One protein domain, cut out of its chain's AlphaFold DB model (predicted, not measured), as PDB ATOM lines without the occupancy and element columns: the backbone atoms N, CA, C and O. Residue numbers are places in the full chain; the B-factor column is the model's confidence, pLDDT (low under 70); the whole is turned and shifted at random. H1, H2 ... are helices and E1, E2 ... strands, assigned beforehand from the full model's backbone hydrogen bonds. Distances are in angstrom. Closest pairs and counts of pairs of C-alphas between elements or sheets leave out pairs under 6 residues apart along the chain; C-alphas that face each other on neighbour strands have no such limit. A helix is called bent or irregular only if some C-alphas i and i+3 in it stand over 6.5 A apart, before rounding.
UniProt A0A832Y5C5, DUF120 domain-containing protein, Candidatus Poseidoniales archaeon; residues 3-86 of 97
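This is residues 3 to 86 of the 97 residues of the protein "DUF120 domain-containing protein" of Candidatus Poseidoniales archaeon (UniProt A0A832Y5C5). A strongly twisted sheet built round the long, bent hairpin E4 and E5 has the small hairpin E2 and E3 as an arm at one end, its residues 28 to 33 sticking out free. Helix H1 grazes the sheet with residues 13 to 17, and short H2 grazes it near the E4 to E5 turn. The 84 printed residues include two named helices and six named strands, in the order H1 E1 E2 E3 E4 E5 E6 H2; the larger sheet is E1 - E4 - E5 - E6, antiparallel. The class is mixed, helices and strands; the whole is only just compact, close to loose, with a radius of gyration of the C-alphas of 14.3 A and spans of 42 by 30 by 21 A.

H1, residues 7 to 18, begins at C-alpha 7 (166.096, 139.503, 162.618) and is 17.7 A long; it is irregular, with C-alphas 8 and 11 7.4 A apart. E1 is residues 22 to 24, E2 27 to 29 and E3 32 to 34. E4, residues 37 to 45, is 23.8 A long, and E5, residues 50 to 59, 25.4 A. E6, residues 67 to 71, is 13.4 A. H2, residues 76 to 80, ends at C-alpha 80 (175.906, 160.864, 160.232).

E4, E5 and E6 form a meander, each strand the antiparallel neighbour of the one before. N 40 and O 56 are 2.9 A apart, and N 57 and O 69 2.9 A. E4 bends by 59 degrees at residue 41, E5 by 68 degrees at residue 53. Edge strand E1 pairs with E4, N 22 and O 39 being 2.8 A apart, and runs on into E2 at 34 degrees. In the hairpin E2 and E3, N 29 and O 32 are 2.9 A apart. Residues 3 to 4 pair antiparallel with residues 67 to 68 of E6. The closest C-alphas of E5 and H2, Ser 50 and Leu 80, are 6.3 A apart; H1 and H2 are apart. The O i to N i+4 pairs are within hydrogen-bond range throughout H2 and in 6 of 8 cases in H1.

The C-alphas of Gly 31 and Gly 48, the two farthest apart, are 44.2 A apart. The printed part has no cut and no long link. Residues 62 to 64 are under pLDDT 70; the mean of the printed part is 94.2.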
ATOM      1  N   LEU A   3     168.370 150.735 154.482       96.69
ATOM      2  CA  LEU A   3     168.801 150.037 155.689       96.69
ATOM      3  C   LEU A   3     168.245 148.626 155.680       96.69
ATOM      4  O   LEU A   3     167.042 148.419 155.514       96.69
ATOM      5  N   ARG A   4     169.133 147.650 155.858       96.31
ATOM      6  CA  ARG A   4     168.735 146.262 156.067       96.31
ATOM      7  C   ARG A   4     168.326 146.090 157.524       96.31
ATOM      8  O   ARG A   4     169.101 146.399 158.420       96.31
ATOM      9  N   VAL A   5     167.128 145.568 157.742       95.56
ATOM     10  CA  VAL A   5     166.610 145.250 159.073       95.56
ATOM     11  C   VAL A   5     167.050 143.830 159.432       95.56
ATOM     12  O   VAL A   5     166.778 142.886 158.683       95.56
ATOM     13  N   GLY A   6     167.778 143.687 160.541       93.44
ATOM     14  CA  GLY A   6     168.159 142.385 161.094       93.44
ATOM     15  C   GLY A   6     166.961 141.629 161.678       93.44
ATOM     16  O   GLY A   6     165.880 142.192 161.829       93.44
ATOM     17  N   GLU A   7     167.155 140.356 162.041       92.06
ATOM     18  CA  GLU A   7     166.096 139.503 162.618       92.06
ATOM     19  C   GLU A   7     165.380 140.174 163.797       92.06
ATOM     20  O   GLU A   7     164.150 140.171 163.852       92.06
ATOM     21  N   ALA A   8     166.147 140.814 164.686       92.25
ATOM     22  CA  ALA A   8     165.636 141.472 165.885       92.25
ATOM     23  C   ALA A   8     164.658 142.624 165.598       92.25
ATOM     24  O   ALA A   8     163.809 142.887 166.434       92.25
ATOM     25  N   GLY A   9     164.752 143.271 164.428       93.31
ATOM     26  CA  GLY A   9     163.855 144.360 164.019       93.31
ATOM     27  C   GLY A   9     162.631 143.899 163.217       93.31
ATOM     28  O   GLY A   9     161.911 144.722 162.649       93.31
ATOM     29  N   THR A  10     162.428 142.582 163.076       91.81
ATOM     30  CA  THR A  10     161.290 142.025 162.327       91.81
ATOM     31  C   THR A  10     159.938 142.430 162.933       91.81
ATOM     32  O   THR A  10     159.075 142.840 162.156       91.81
ATOM     33  N   PRO A  11     159.720 142.377 164.266       93.31
ATOM     34  CA  PRO A  11     158.447 142.792 164.861       93.31
ATOM     35  C   PRO A  11     158.081 144.250 164.549       93.31
ATOM     36  O   PRO A  11     156.946 144.538 164.172       93.31
ATOM     37  N   GLU A  12     159.043 145.167 164.635       94.06
ATOM     38  CA  GLU A  12     158.859 146.586 164.330       94.06
ATOM     39  C   GLU A  12     158.561 146.801 162.845       94.06
ATOM     40  O   GLU A  12     157.702 147.612 162.497       94.06
ATOM     41  N   LEU A  13     159.236 146.062 161.960       92.62
ATOM     42  CA  LEU A  13     158.986 146.134 160.523       92.62
ATOM     43  C   LEU A  13     157.565 145.678 160.169       92.62
ATOM     44  O   LEU A  13     156.916 146.313 159.337       92.62
ATOM     45  N   GLU A  14     157.071 144.608 160.791       91.12
ATOM     46  CA  GLU A  14     155.695 144.151 160.583       91.12
ATOM     47  C   GLU A  14     154.676 145.136 161.178       91.12
ATOM     48  O   GLU A  14     153.667 145.422 160.532       91.12
ATOM     49  N   ALA A  15     154.970 145.758 162.325       92.44
ATOM     50  CA  ALA A  15     154.135 146.827 162.878       92.44
ATOM     51  C   ALA A  15     154.043 148.046 161.941       92.44
ATOM     52  O   ALA A  15     152.953 148.564 161.711       92.44
ATOM     53  N   ILE A  16     155.162 148.476 161.342       92.56
ATOM     54  CA  ILE A  16     155.183 149.565 160.349       92.56
ATOM     55  C   ILE A  16     154.351 149.201 159.111       92.56
ATOM     56  O   ILE A  16     153.650 150.052 158.571       92.56
ATOM     57  N   ARG A  17     154.410 147.947 158.651       89.12
ATOM     58  CA  ARG A  17     153.656 147.485 157.472       89.12
ATOM     59  C   ARG A  17     152.157 147.373 157.708       89.12
ATOM     60  O   ARG A  17     151.395 147.527 156.757       89.12
ATOM     61  N   ALA A  18     151.759 147.067 158.938       89.94
ATOM     62  CA  ALA A  18     150.360 147.017 159.341       89.94
ATOM     63  C   ALA A  18     149.767 148.414 159.596       89.94
ATOM     64  O   ALA A  18     148.547 148.554 159.612       89.94
ATOM     65  N   ALA A  19     150.607 149.432 159.797       91.81
ATOM     66  CA  ALA A  19     150.177 150.794 160.075       91.81
ATOM     67  C   ALA A  19     149.833 151.588 158.804       91.81
ATOM     68  O   ALA A  19     150.382 151.362 157.723       91.81
ATOM     69  N   GLU A  20     148.975 152.595 158.966       91.81
ATOM     70  CA  GLU A  20     148.731 153.615 157.949       91.81
ATOM     71  C   GLU A  20     149.601 154.849 158.224       91.81
ATOM     72  O   GLU A  20     149.662 155.365 159.341       91.81
ATOM     73  N   GLY A  21     150.335 155.293 157.202       93.38
ATOM     74  CA  GLY A  21     151.176 156.487 157.268       93.38
ATOM     75  C   GLY A  21     150.496 157.705 156.648       93.38
ATOM     76  O   GLY A  21     149.313 157.700 156.320       93.38
ATOM     77  N   MET A  22     151.271 158.752 156.387       95.50
ATOM     78  CA  MET A  22     150.841 159.809 155.475       95.50
ATOM     79  C   MET A  22     150.850 159.269 154.042       95.50
ATOM     80  O   MET A  22     151.865 158.748 153.578       95.50
ATOM     81  N   LEU A  23     149.725 159.382 153.341       95.69
ATOM     82  CA  LEU A  23     149.589 158.872 151.981       95.69
ATOM     83  C   LEU A  23     150.166 159.855 150.968       95.69
ATOM     84  O   LEU A  23     149.735 161.002 150.896       95.69
ATOM     85  N   VAL A  24     151.094 159.376 150.149       96.31
ATOM     86  CA  VAL A  24     151.492 160.035 148.908       96.31
ATOM     87  C   VAL A  24     150.761 159.341 147.772       96.31
ATOM     88  O   VAL A  24     150.896 158.126 147.577       96.31
ATOM     89  N   ASP A  25     149.956 160.108 147.045       97.06
ATOM     90  CA  ASP A  25     149.212 159.582 145.913       97.06
ATOM     91  C   ASP A  25     150.122 159.259 144.731       97.06
ATOM     92  O   ASP A  25     151.177 159.855 144.521       97.06
ATOM     93  N   GLY A  26     149.703 158.242 143.982       96.06
ATOM     94  CA  GLY A  26     150.364 157.862 142.749       96.06
ATOM     95  C   GLY A  26     150.047 158.870 141.653       96.06
ATOM     96  O   GLY A  26     149.015 159.539 141.690       96.06
ATOM     97  N   PHE A  27     150.929 158.954 140.671       97.12
ATOM     98  CA  PHE A  27     150.809 159.883 139.555       97.12
ATOM     99  C   PHE A  27     151.426 159.277 138.295       97.12
ATOM    100  O   PHE A  27     152.095 158.242 138.350       97.12
ATOM    101  N   GLU A  28     151.198 159.923 137.157       98.06
ATOM    102  CA  GLU A  28     151.816 159.556 135.887       98.06
ATOM    103  C   GLU A  28     152.696 160.692 135.385       98.06
ATOM    104  O   GLU A  28     152.294 161.853 135.397       98.06
ATOM    105  N   GLU A  29     153.901 160.356 134.939       97.50
ATOM    106  CA  GLU A  29     154.847 161.318 134.385       97.50
ATOM    107  C   GLU A  29     155.740 160.636 133.344       97.50
ATOM    108  O   GLU A  29     156.215 159.517 133.549       97.50
ATOM    109  N   GLY A  30     155.948 161.287 132.193       95.81
ATOM    110  CA  GLY A  30     156.835 160.776 131.139       95.81
ATOM    111  C   GLY A  30     156.454 159.386 130.606       95.81
ATOM    112  O   GLY A  30     157.337 158.593 130.287       95.81
ATOM    113  N   GLY A  31     155.156 159.061 130.561       96.62
ATOM    114  CA  GLY A  31     154.663 157.746 130.129       96.62
ATOM    115  C   GLY A  31     154.869 156.621 131.152       96.62
ATOM    116  O   GLY A  31     154.785 155.448 130.792       96.62
ATOM    117  N   ARG A  32     155.161 156.954 132.415       97.19
ATOM    118  CA  ARG A  32     155.336 155.995 133.514       97.19
ATOM    119  C   ARG A  32     154.340 156.272 134.632       97.19
ATOM    120  O   ARG A  32     154.135 157.424 135.000       97.19
ATOM    121  N   THR A  33     153.797 155.209 135.218       96.00
ATOM    122  CA  THR A  33     152.939 155.281 136.408       96.00
ATOM    123  C   THR A  33     153.760 155.026 137.670       96.00
ATOM    124  O   THR A  33     154.459 154.013 137.782       96.00
ATOM    125  N   PHE A  34     153.644 155.923 138.644       94.62
ATOM    126  CA  PHE A  34     154.250 155.825 139.967       94.62
ATOM    127  C   PHE A  34     153.174 155.453 140.986       94.62
ATOM    128  O   PHE A  34     152.134 156.101 141.088       94.62
ATOM    129  N   GLY A  35     153.401 154.364 141.720       94.50
ATOM    130  CA  GLY A  35     152.451 153.865 142.711       94.50
ATOM    131  C   GLY A  35     152.386 154.735 143.968       94.50
ATOM    132  O   GLY A  35     153.305 155.487 144.275       94.50
ATOM    133  N   ARG A  36     151.303 154.571 144.734       95.94
ATOM    134  CA  ARG A  36     151.126 155.221 146.040       95.94
ATOM    135  C   ARG A  36     152.179 154.745 147.041       95.94
ATOM    136  O   ARG A  36     152.543 153.562 147.039       95.94
ATOM    137  N   ALA A  37     152.563 155.620 147.959       94.88
ATOM    138  CA  ALA A  37     153.490 155.310 149.041       94.88
ATOM    139  C   ALA A  37     152.966 155.817 150.387       94.88
ATOM    140  O   ALA A  37     152.227 156.796 150.451       94.88
ATOM    141  N   TRP A  38     153.367 155.148 151.459       95.38
ATOM    142  CA  TRP A  38     153.229 155.642 152.819       95.38
ATOM    143  C   TRP A  38     154.510 156.347 153.246       95.38
ATOM    144  O   TRP A  38     155.612 155.865 152.972       95.38
ATOM    145  N   LEU A  39     154.344 157.462 153.951       96.56
ATOM    146  CA  LEU A  39     155.398 158.168 154.660       96.56
ATOM    147  C   LEU A  39     155.156 158.100 156.163       96.56
ATOM    148  O   LEU A  39     154.073 158.428 156.646       96.56
ATOM    149  N   PHE A  40     156.196 157.745 156.906       97.06
ATOM    150  CA  PHE A  40     156.190 157.775 158.363       97.06
ATOM    151  C   PHE A  40     157.310 158.693 158.849       97.06
ATOM    152  O   PHE A  40     158.465 158.453 158.486       97.06
ATOM    153  N   PRO A  41     157.025 159.727 159.661       97.69
ATOM    154  CA  PRO A  41     158.071 160.555 160.246       97.69
ATOM    155  C   PRO A  41     159.076 159.694 161.009       97.69
ATOM    156  O   PRO A  41     158.693 158.802 161.768       97.69
ATOM    157  N   ALA A  42     160.362 159.963 160.815       98.25
ATOM    158  CA  ALA A  42     161.422 159.156 161.387       98.25
ATOM    159  C   ALA A  42     162.614 160.006 161.832       98.25
ATOM    160  O   ALA A  42     162.835 161.117 161.356       98.25
ATOM    161  N   SER A  43     163.419 159.438 162.718       98.38
ATOM    162  CA  SER A  43     164.748 159.934 163.062       98.38
ATOM    163  C   SER A  43     165.763 158.805 162.972       98.38
ATOM    164  O   SER A  43     165.417 157.645 163.199       98.38
ATOM    165  N   VAL A  44     167.015 159.141 162.681       98.56
ATOM    166  CA  VAL A  44     168.113 158.178 162.547       98.56
ATOM    167  C   VAL A  44     169.343 158.641 163.324       98.56
ATOM    168  O   VAL A  44     169.612 159.839 163.414       98.56
ATOM    169  N   SER A  45     170.083 157.697 163.901       98.12
ATOM    170  CA  SER A  45     171.299 157.947 164.677       98.12
ATOM    171  C   SER A  45     172.321 156.828 164.483       98.12
ATOM    172  O   SER A  45     171.937 155.673 164.313       98.12
ATOM    173  N   ASN A  46     173.613 157.157 164.556       97.50
ATOM    174  CA  ASN A  46     174.706 156.176 164.662       97.50
ATOM    175  C   ASN A  46     175.292 156.081 166.086       97.50
ATOM    176  O   ASN A  46     176.407 155.606 166.271       97.50
ATOM    177  N   GLY A  47     174.583 156.610 167.087       95.94
ATOM    178  CA  GLY A  47     175.028 156.666 168.483       95.94
ATOM    179  C   GLY A  47     175.824 157.923 168.851       95.94
ATOM    180  O   GLY A  47     175.808 158.314 170.013       95.94
ATOM    181  N   GLY A  48     176.454 158.604 167.884       96.75
ATOM    182  CA  GLY A  48     177.175 159.868 168.112       96.75
ATOM    183  C   GLY A  48     176.560 161.082 167.411       96.75
ATOM    184  O   GLY A  48     176.595 162.197 167.929       96.75
ATOM    185  N   ARG A  49     175.980 160.880 166.228       98.12
ATOM    186  CA  ARG A  49     175.301 161.899 165.421       98.12
ATOM    187  C   ARG A  49     173.891 161.428 165.098       98.12
ATOM    188  O   ARG A  49     173.658 160.237 164.911       98.12
ATOM    189  N   SER A  50     172.966 162.375 164.988       97.88
ATOM    190  CA  SER A  50     171.568 162.103 164.663       97.88
ATOM    191  C   SER A  50     170.995 163.109 163.667       97.88
ATOM    192  O   SER A  50     171.472 164.239 163.548       97.88
ATOM    193  N   GLU A  51     169.958 162.677 162.953       98.25
ATOM    194  CA  GLU A  51     169.115 163.508 162.096       98.25
ATOM    195  C   GLU A  51     167.644 163.198 162.399       98.25
ATOM    196  O   GLU A  51     167.220 162.040 162.366       98.25
ATOM    197  N   SER A  52     166.872 164.230 162.732       97.19
ATOM    198  CA  SER A  52     165.472 164.109 163.155       97.19
ATOM    199  C   SER A  52     164.481 164.461 162.050       97.19
ATOM    200  O   SER A  52     163.304 164.127 162.167       97.19
ATOM    201  N   GLN A  53     164.935 165.101 160.969       96.88
ATOM    202  CA  GLN A  53     164.123 165.397 159.794       96.88
ATOM    203  C   GLN A  53     164.285 164.287 158.751       96.88
ATOM    204  O   GLN A  53     164.894 164.477 157.697       96.88
ATOM    205  N   CYS A  54     163.756 163.103 159.061       97.94
ATOM    206  CA  CYS A  54     163.675 161.986 158.124       97.94
ATOM    207  C   CYS A  54     162.233 161.486 157.991       97.94
ATOM    208  O   CYS A  54     161.369 161.766 158.823       97.94
ATOM    209  N   ALA A  55     161.987 160.691 156.957       98.06
ATOM    210  CA  ALA A  55     160.800 159.855 156.867       98.06
ATOM    211  C   ALA A  55     161.164 158.477 156.316       98.06
ATOM    212  O   ALA A  55     162.014 158.367 155.432       98.06
ATOM    213  N   LEU A  56     160.511 157.436 156.825       97.19
ATOM    214  CA  LEU A  56     160.465 156.138 156.165       97.19
ATOM    215  C   LEU A  56     159.461 156.225 155.020       97.19
ATOM    216  O   LEU A  56     158.320 156.629 155.244       97.19
ATOM    217  N   ILE A  57     159.881 155.836 153.817       95.94
ATOM    218  CA  ILE A  57     159.015 155.689 152.646       95.94
ATOM    219  C   ILE A  57     158.834 154.206 152.323       95.94
ATOM    220  O   ILE A  57     159.795 153.439 152.316       95.94
ATOM    221  N   THR A  58     157.596 153.783 152.069       92.94
ATOM    222  CA  THR A  58     157.296 152.412 151.630       92.94
ATOM    223  C   THR A  58     156.139 152.397 150.632       92.94
ATOM    224  O   THR A  58     155.171 153.135 150.816       92.94
ATOM    225  N   PRO A  59     156.170 151.570 149.571       91.56
ATOM    226  CA  PRO A  59     155.028 151.418 148.673       91.56
ATOM    227  C   PRO A  59     153.770 150.949 149.417       91.56
ATOM    228  O   PRO A  59     153.841 150.070 150.276       91.56
ATOM    229  N   LYS A  60     152.585 151.441 149.030       84.62
ATOM    230  CA  LYS A  60     151.311 150.986 149.626       84.62
ATOM    231  C   LYS A  60     151.055 149.492 149.389       84.62
ATOM    232  O   LYS A  60     150.434 148.825 150.208       84.62
ATOM    233  N   ARG A  61     151.542 148.951 148.267       78.88
ATOM    234  CA  ARG A  61     151.575 147.509 147.983       78.88
ATOM    235  C   ARG A  61     152.997 147.014 148.233       78.88
ATOM    236  O   ARG A  61     153.850 147.127 147.358       78.88
ATOM    237  N   THR A  62     153.267 146.538 149.444       65.50
ATOM    238  CA  THR A  62     154.620 146.116 149.833       65.50
ATOM    239  C   THR A  62     154.873 144.657 149.436       65.50
ATOM    240  O   THR A  62     154.025 143.796 149.652       65.50
ATOM    241  N   HIS A  63     156.057 144.363 148.891       66.94
ATOM    242  CA  HIS A  63     156.596 143.001 148.808       66.94
ATOM    243  C   HIS A  63     157.494 142.751 150.023       66.94
ATOM    244  O   HIS A  63     158.294 143.619 150.373       66.94
ATOM    245  N   TYR A  64     157.413 141.572 150.644       66.44
ATOM    246  CA  TYR A  64     158.216 141.215 151.816       66.44
ATOM    247  C   TYR A  64     159.720 141.318 151.502       66.44
ATOM    248  O   TYR A  64     160.302 140.458 150.842       66.44
ATOM    249  N   ARG A  65     160.349 142.413 151.937       77.25
ATOM    250  CA  ARG A  65     161.797 142.654 151.897       77.25
ATOM    251  C   ARG A  65     162.215 143.296 153.214       77.25
ATOM    252  O   ARG A  65     161.580 144.243 153.666       77.25
ATOM    253  N   ARG A  66     163.293 142.810 153.829       88.38
ATOM    254  CA  ARG A  66     163.858 143.380 155.069       88.38
ATOM    255  C   ARG A  66     164.751 144.589 154.805       88.38
ATOM    256  O   ARG A  66     165.833 144.707 155.369       88.38
ATOM    257  N   VAL A  67     164.336 145.442 153.880       93.25
ATOM    258  CA  VAL A  67     165.022 146.692 153.566       93.25
ATOM    259  C   VAL A  67     164.003 147.803 153.707       93.25
ATOM    260  O   VAL A  67     162.930 147.718 153.113       93.25
ATOM    261  N   ILE A  68     164.342 148.810 154.503       94.88
ATOM    262  CA  ILE A  68     163.584 150.053 154.619       94.88
ATOM    263  C   ILE A  68     164.337 151.177 153.917       94.88
ATOM    264  O   ILE A  68     165.567 151.139 153.790       94.88
ATOM    265  N   GLU A  69     163.601 152.194 153.491       96.69
ATOM    266  CA  GLU A  69     164.149 153.355 152.803       96.69
ATOM    267  C   GLU A  69     163.836 154.615 153.608       96.69
ATOM    268  O   GLU A  69     162.680 154.918 153.895       96.69
ATOM    269  N   LEU A  70     164.882 155.349 153.991       98.31
ATOM    270  CA  LEU A  70     164.762 156.664 154.615       98.31
ATOM    271  C   LEU A  70     165.012 157.772 153.594       98.31
ATOM    272  O   LEU A  70     166.029 157.757 152.890       98.31
ATOM    273  N   ILE A  71     164.138 158.769 153.583       98.38
ATOM    274  CA  ILE A  71     164.310 160.031 152.861       98.38
ATOM    275  C   ILE A  71     164.564 161.170 153.852       98.38
ATOM    276  O   ILE A  71     164.080 161.146 154.983       98.38
ATOM    277  N   SER A  72     165.352 162.160 153.435       98.38
ATOM    278  CA  SER A  72     165.683 163.344 154.230       98.38
ATOM    279  C   SER A  72     166.082 164.497 153.302       98.38
ATOM    280  O   SER A  72     166.666 164.236 152.249       98.38
ATOM    281  N   PRO A  73     165.834 165.768 153.678       97.88
ATOM    282  CA  PRO A  73     166.404 166.923 152.987       97.88
ATOM    283  C   PRO A  73     167.933 167.025 153.134       97.88
ATOM    284  O   PRO A  73     168.556 167.839 152.455       97.88
ATOM    285  N   LYS A  74     168.553 166.253 154.037       97.69
ATOM    286  CA  LYS A  74     170.007 166.217 154.237       97.69
ATOM    287  C   LYS A  74     170.610 164.951 153.635       97.69
ATOM    288  O   LYS A  74     170.011 163.876 153.669       97.69
ATOM    289  N   TYR A  75     171.845 165.055 153.143       98.19
ATOM    290  CA  TYR A  75     172.617 163.885 152.731       98.19
ATOM    291  C   TYR A  75     173.047 163.078 153.968       98.19
ATOM    292  O   TYR A  75     174.020 163.406 154.643       98.19
ATOM    293  N   LEU A  76     172.282 162.029 154.287       98.31
ATOM    294  CA  LEU A  76     172.395 161.315 155.565       98.31
ATOM    295  C   LEU A  76     173.761 160.667 155.815       98.31
ATOM    296  O   LEU A  76     174.196 160.636 156.962       98.31
ATOM    297  N   ARG A  77     174.450 160.176 154.776       98.31
ATOM    298  CA  ARG A  77     175.770 159.547 154.957       98.31
ATOM    299  C   ARG A  77     176.792 160.531 155.503       98.31
ATOM    300  O   ARG A  77     177.460 160.218 156.477       98.31
ATOM    301  N   ASP A  78     176.855 161.728 154.931       98.25
ATOM    302  CA  ASP A  78     177.737 162.792 155.412       98.25
ATOM    303  C   ASP A  78     177.294 163.303 156.792       98.25
ATOM    304  O   ASP A  78     178.073 163.345 157.747       98.25
ATOM    305  N   ARG A  79     175.990 163.574 156.944       97.94
ATOM    306  CA  ARG A  79     175.408 164.080 158.194       97.94
ATOM    307  C   ARG A  79     175.698 163.184 159.401       97.94
ATOM    308  O   ARG A  79     175.935 163.700 160.499       97.94
ATOM    309  N   LEU A  80     175.647 161.868 159.202       98.19
ATOM    310  CA  LEU A  80     175.906 160.864 160.232       98.19
ATOM    311  C   LEU A  80     177.374 160.406 160.242       98.19
ATOM    312  O   LEU A  80     177.835 159.923 161.268       98.19
ATOM    313  N   GLY A  81     178.130 160.616 159.162       97.75
ATOM    314  CA  GLY A  81     179.492 160.106 158.999       97.75
ATOM    315  C   GLY A  81     179.526 158.584 158.863       97.75
ATOM    316  O   GLY A  81     180.269 157.940 159.597       97.75
ATOM    317  N   VAL A  82     178.675 158.020 157.995       97.88
ATOM    318  CA  VAL A  82     178.479 156.563 157.876       97.88
ATOM    319  C   VAL A  82     178.716 155.993 156.482       97.88
ATOM    320  O   VAL A  82     178.408 156.610 155.458       97.88
ATOM    321  N   GLU A  83     179.188 154.750 156.473       98.00
ATOM    322  CA  GLU A  83     179.491 153.938 155.293       98.00
ATOM    323  C   GLU A  83     178.622 152.670 155.248       98.00
ATOM    324  O   GLU A  83     177.801 152.419 156.134       98.00
ATOM    325  N   ASP A  84     178.758 151.880 154.184       98.25
ATOM    326  CA  ASP A  84     178.035 150.613 154.064       98.25
ATOM    327  C   ASP A  84     178.447 149.617 155.152       98.25
ATOM    328  O   ASP A  84     179.613 149.500 155.513       98.25
ATOM    329  N   GLY A  85     177.459 148.884 155.672       97.25
ATOM    330  CA  GLY A  85     177.659 147.892 156.729       97.25
ATOM    331  C   GLY A  85     177.622 148.448 158.154       97.25
ATOM    332  O   GLY A  85     177.580 147.655 159.087       97.25
ATOM    333  N   GLN A  86     177.584 149.771 158.346       97.25
ATOM    334  CA  GLN A  86     177.427 150.348 159.681       97.25
ATOM    335  C   GLN A  86     175.987 150.245 160.193       97.25
ATOM    336  O   GLN A  86     175.021 150.489 159.465       97.25
TER     337      GLN A  86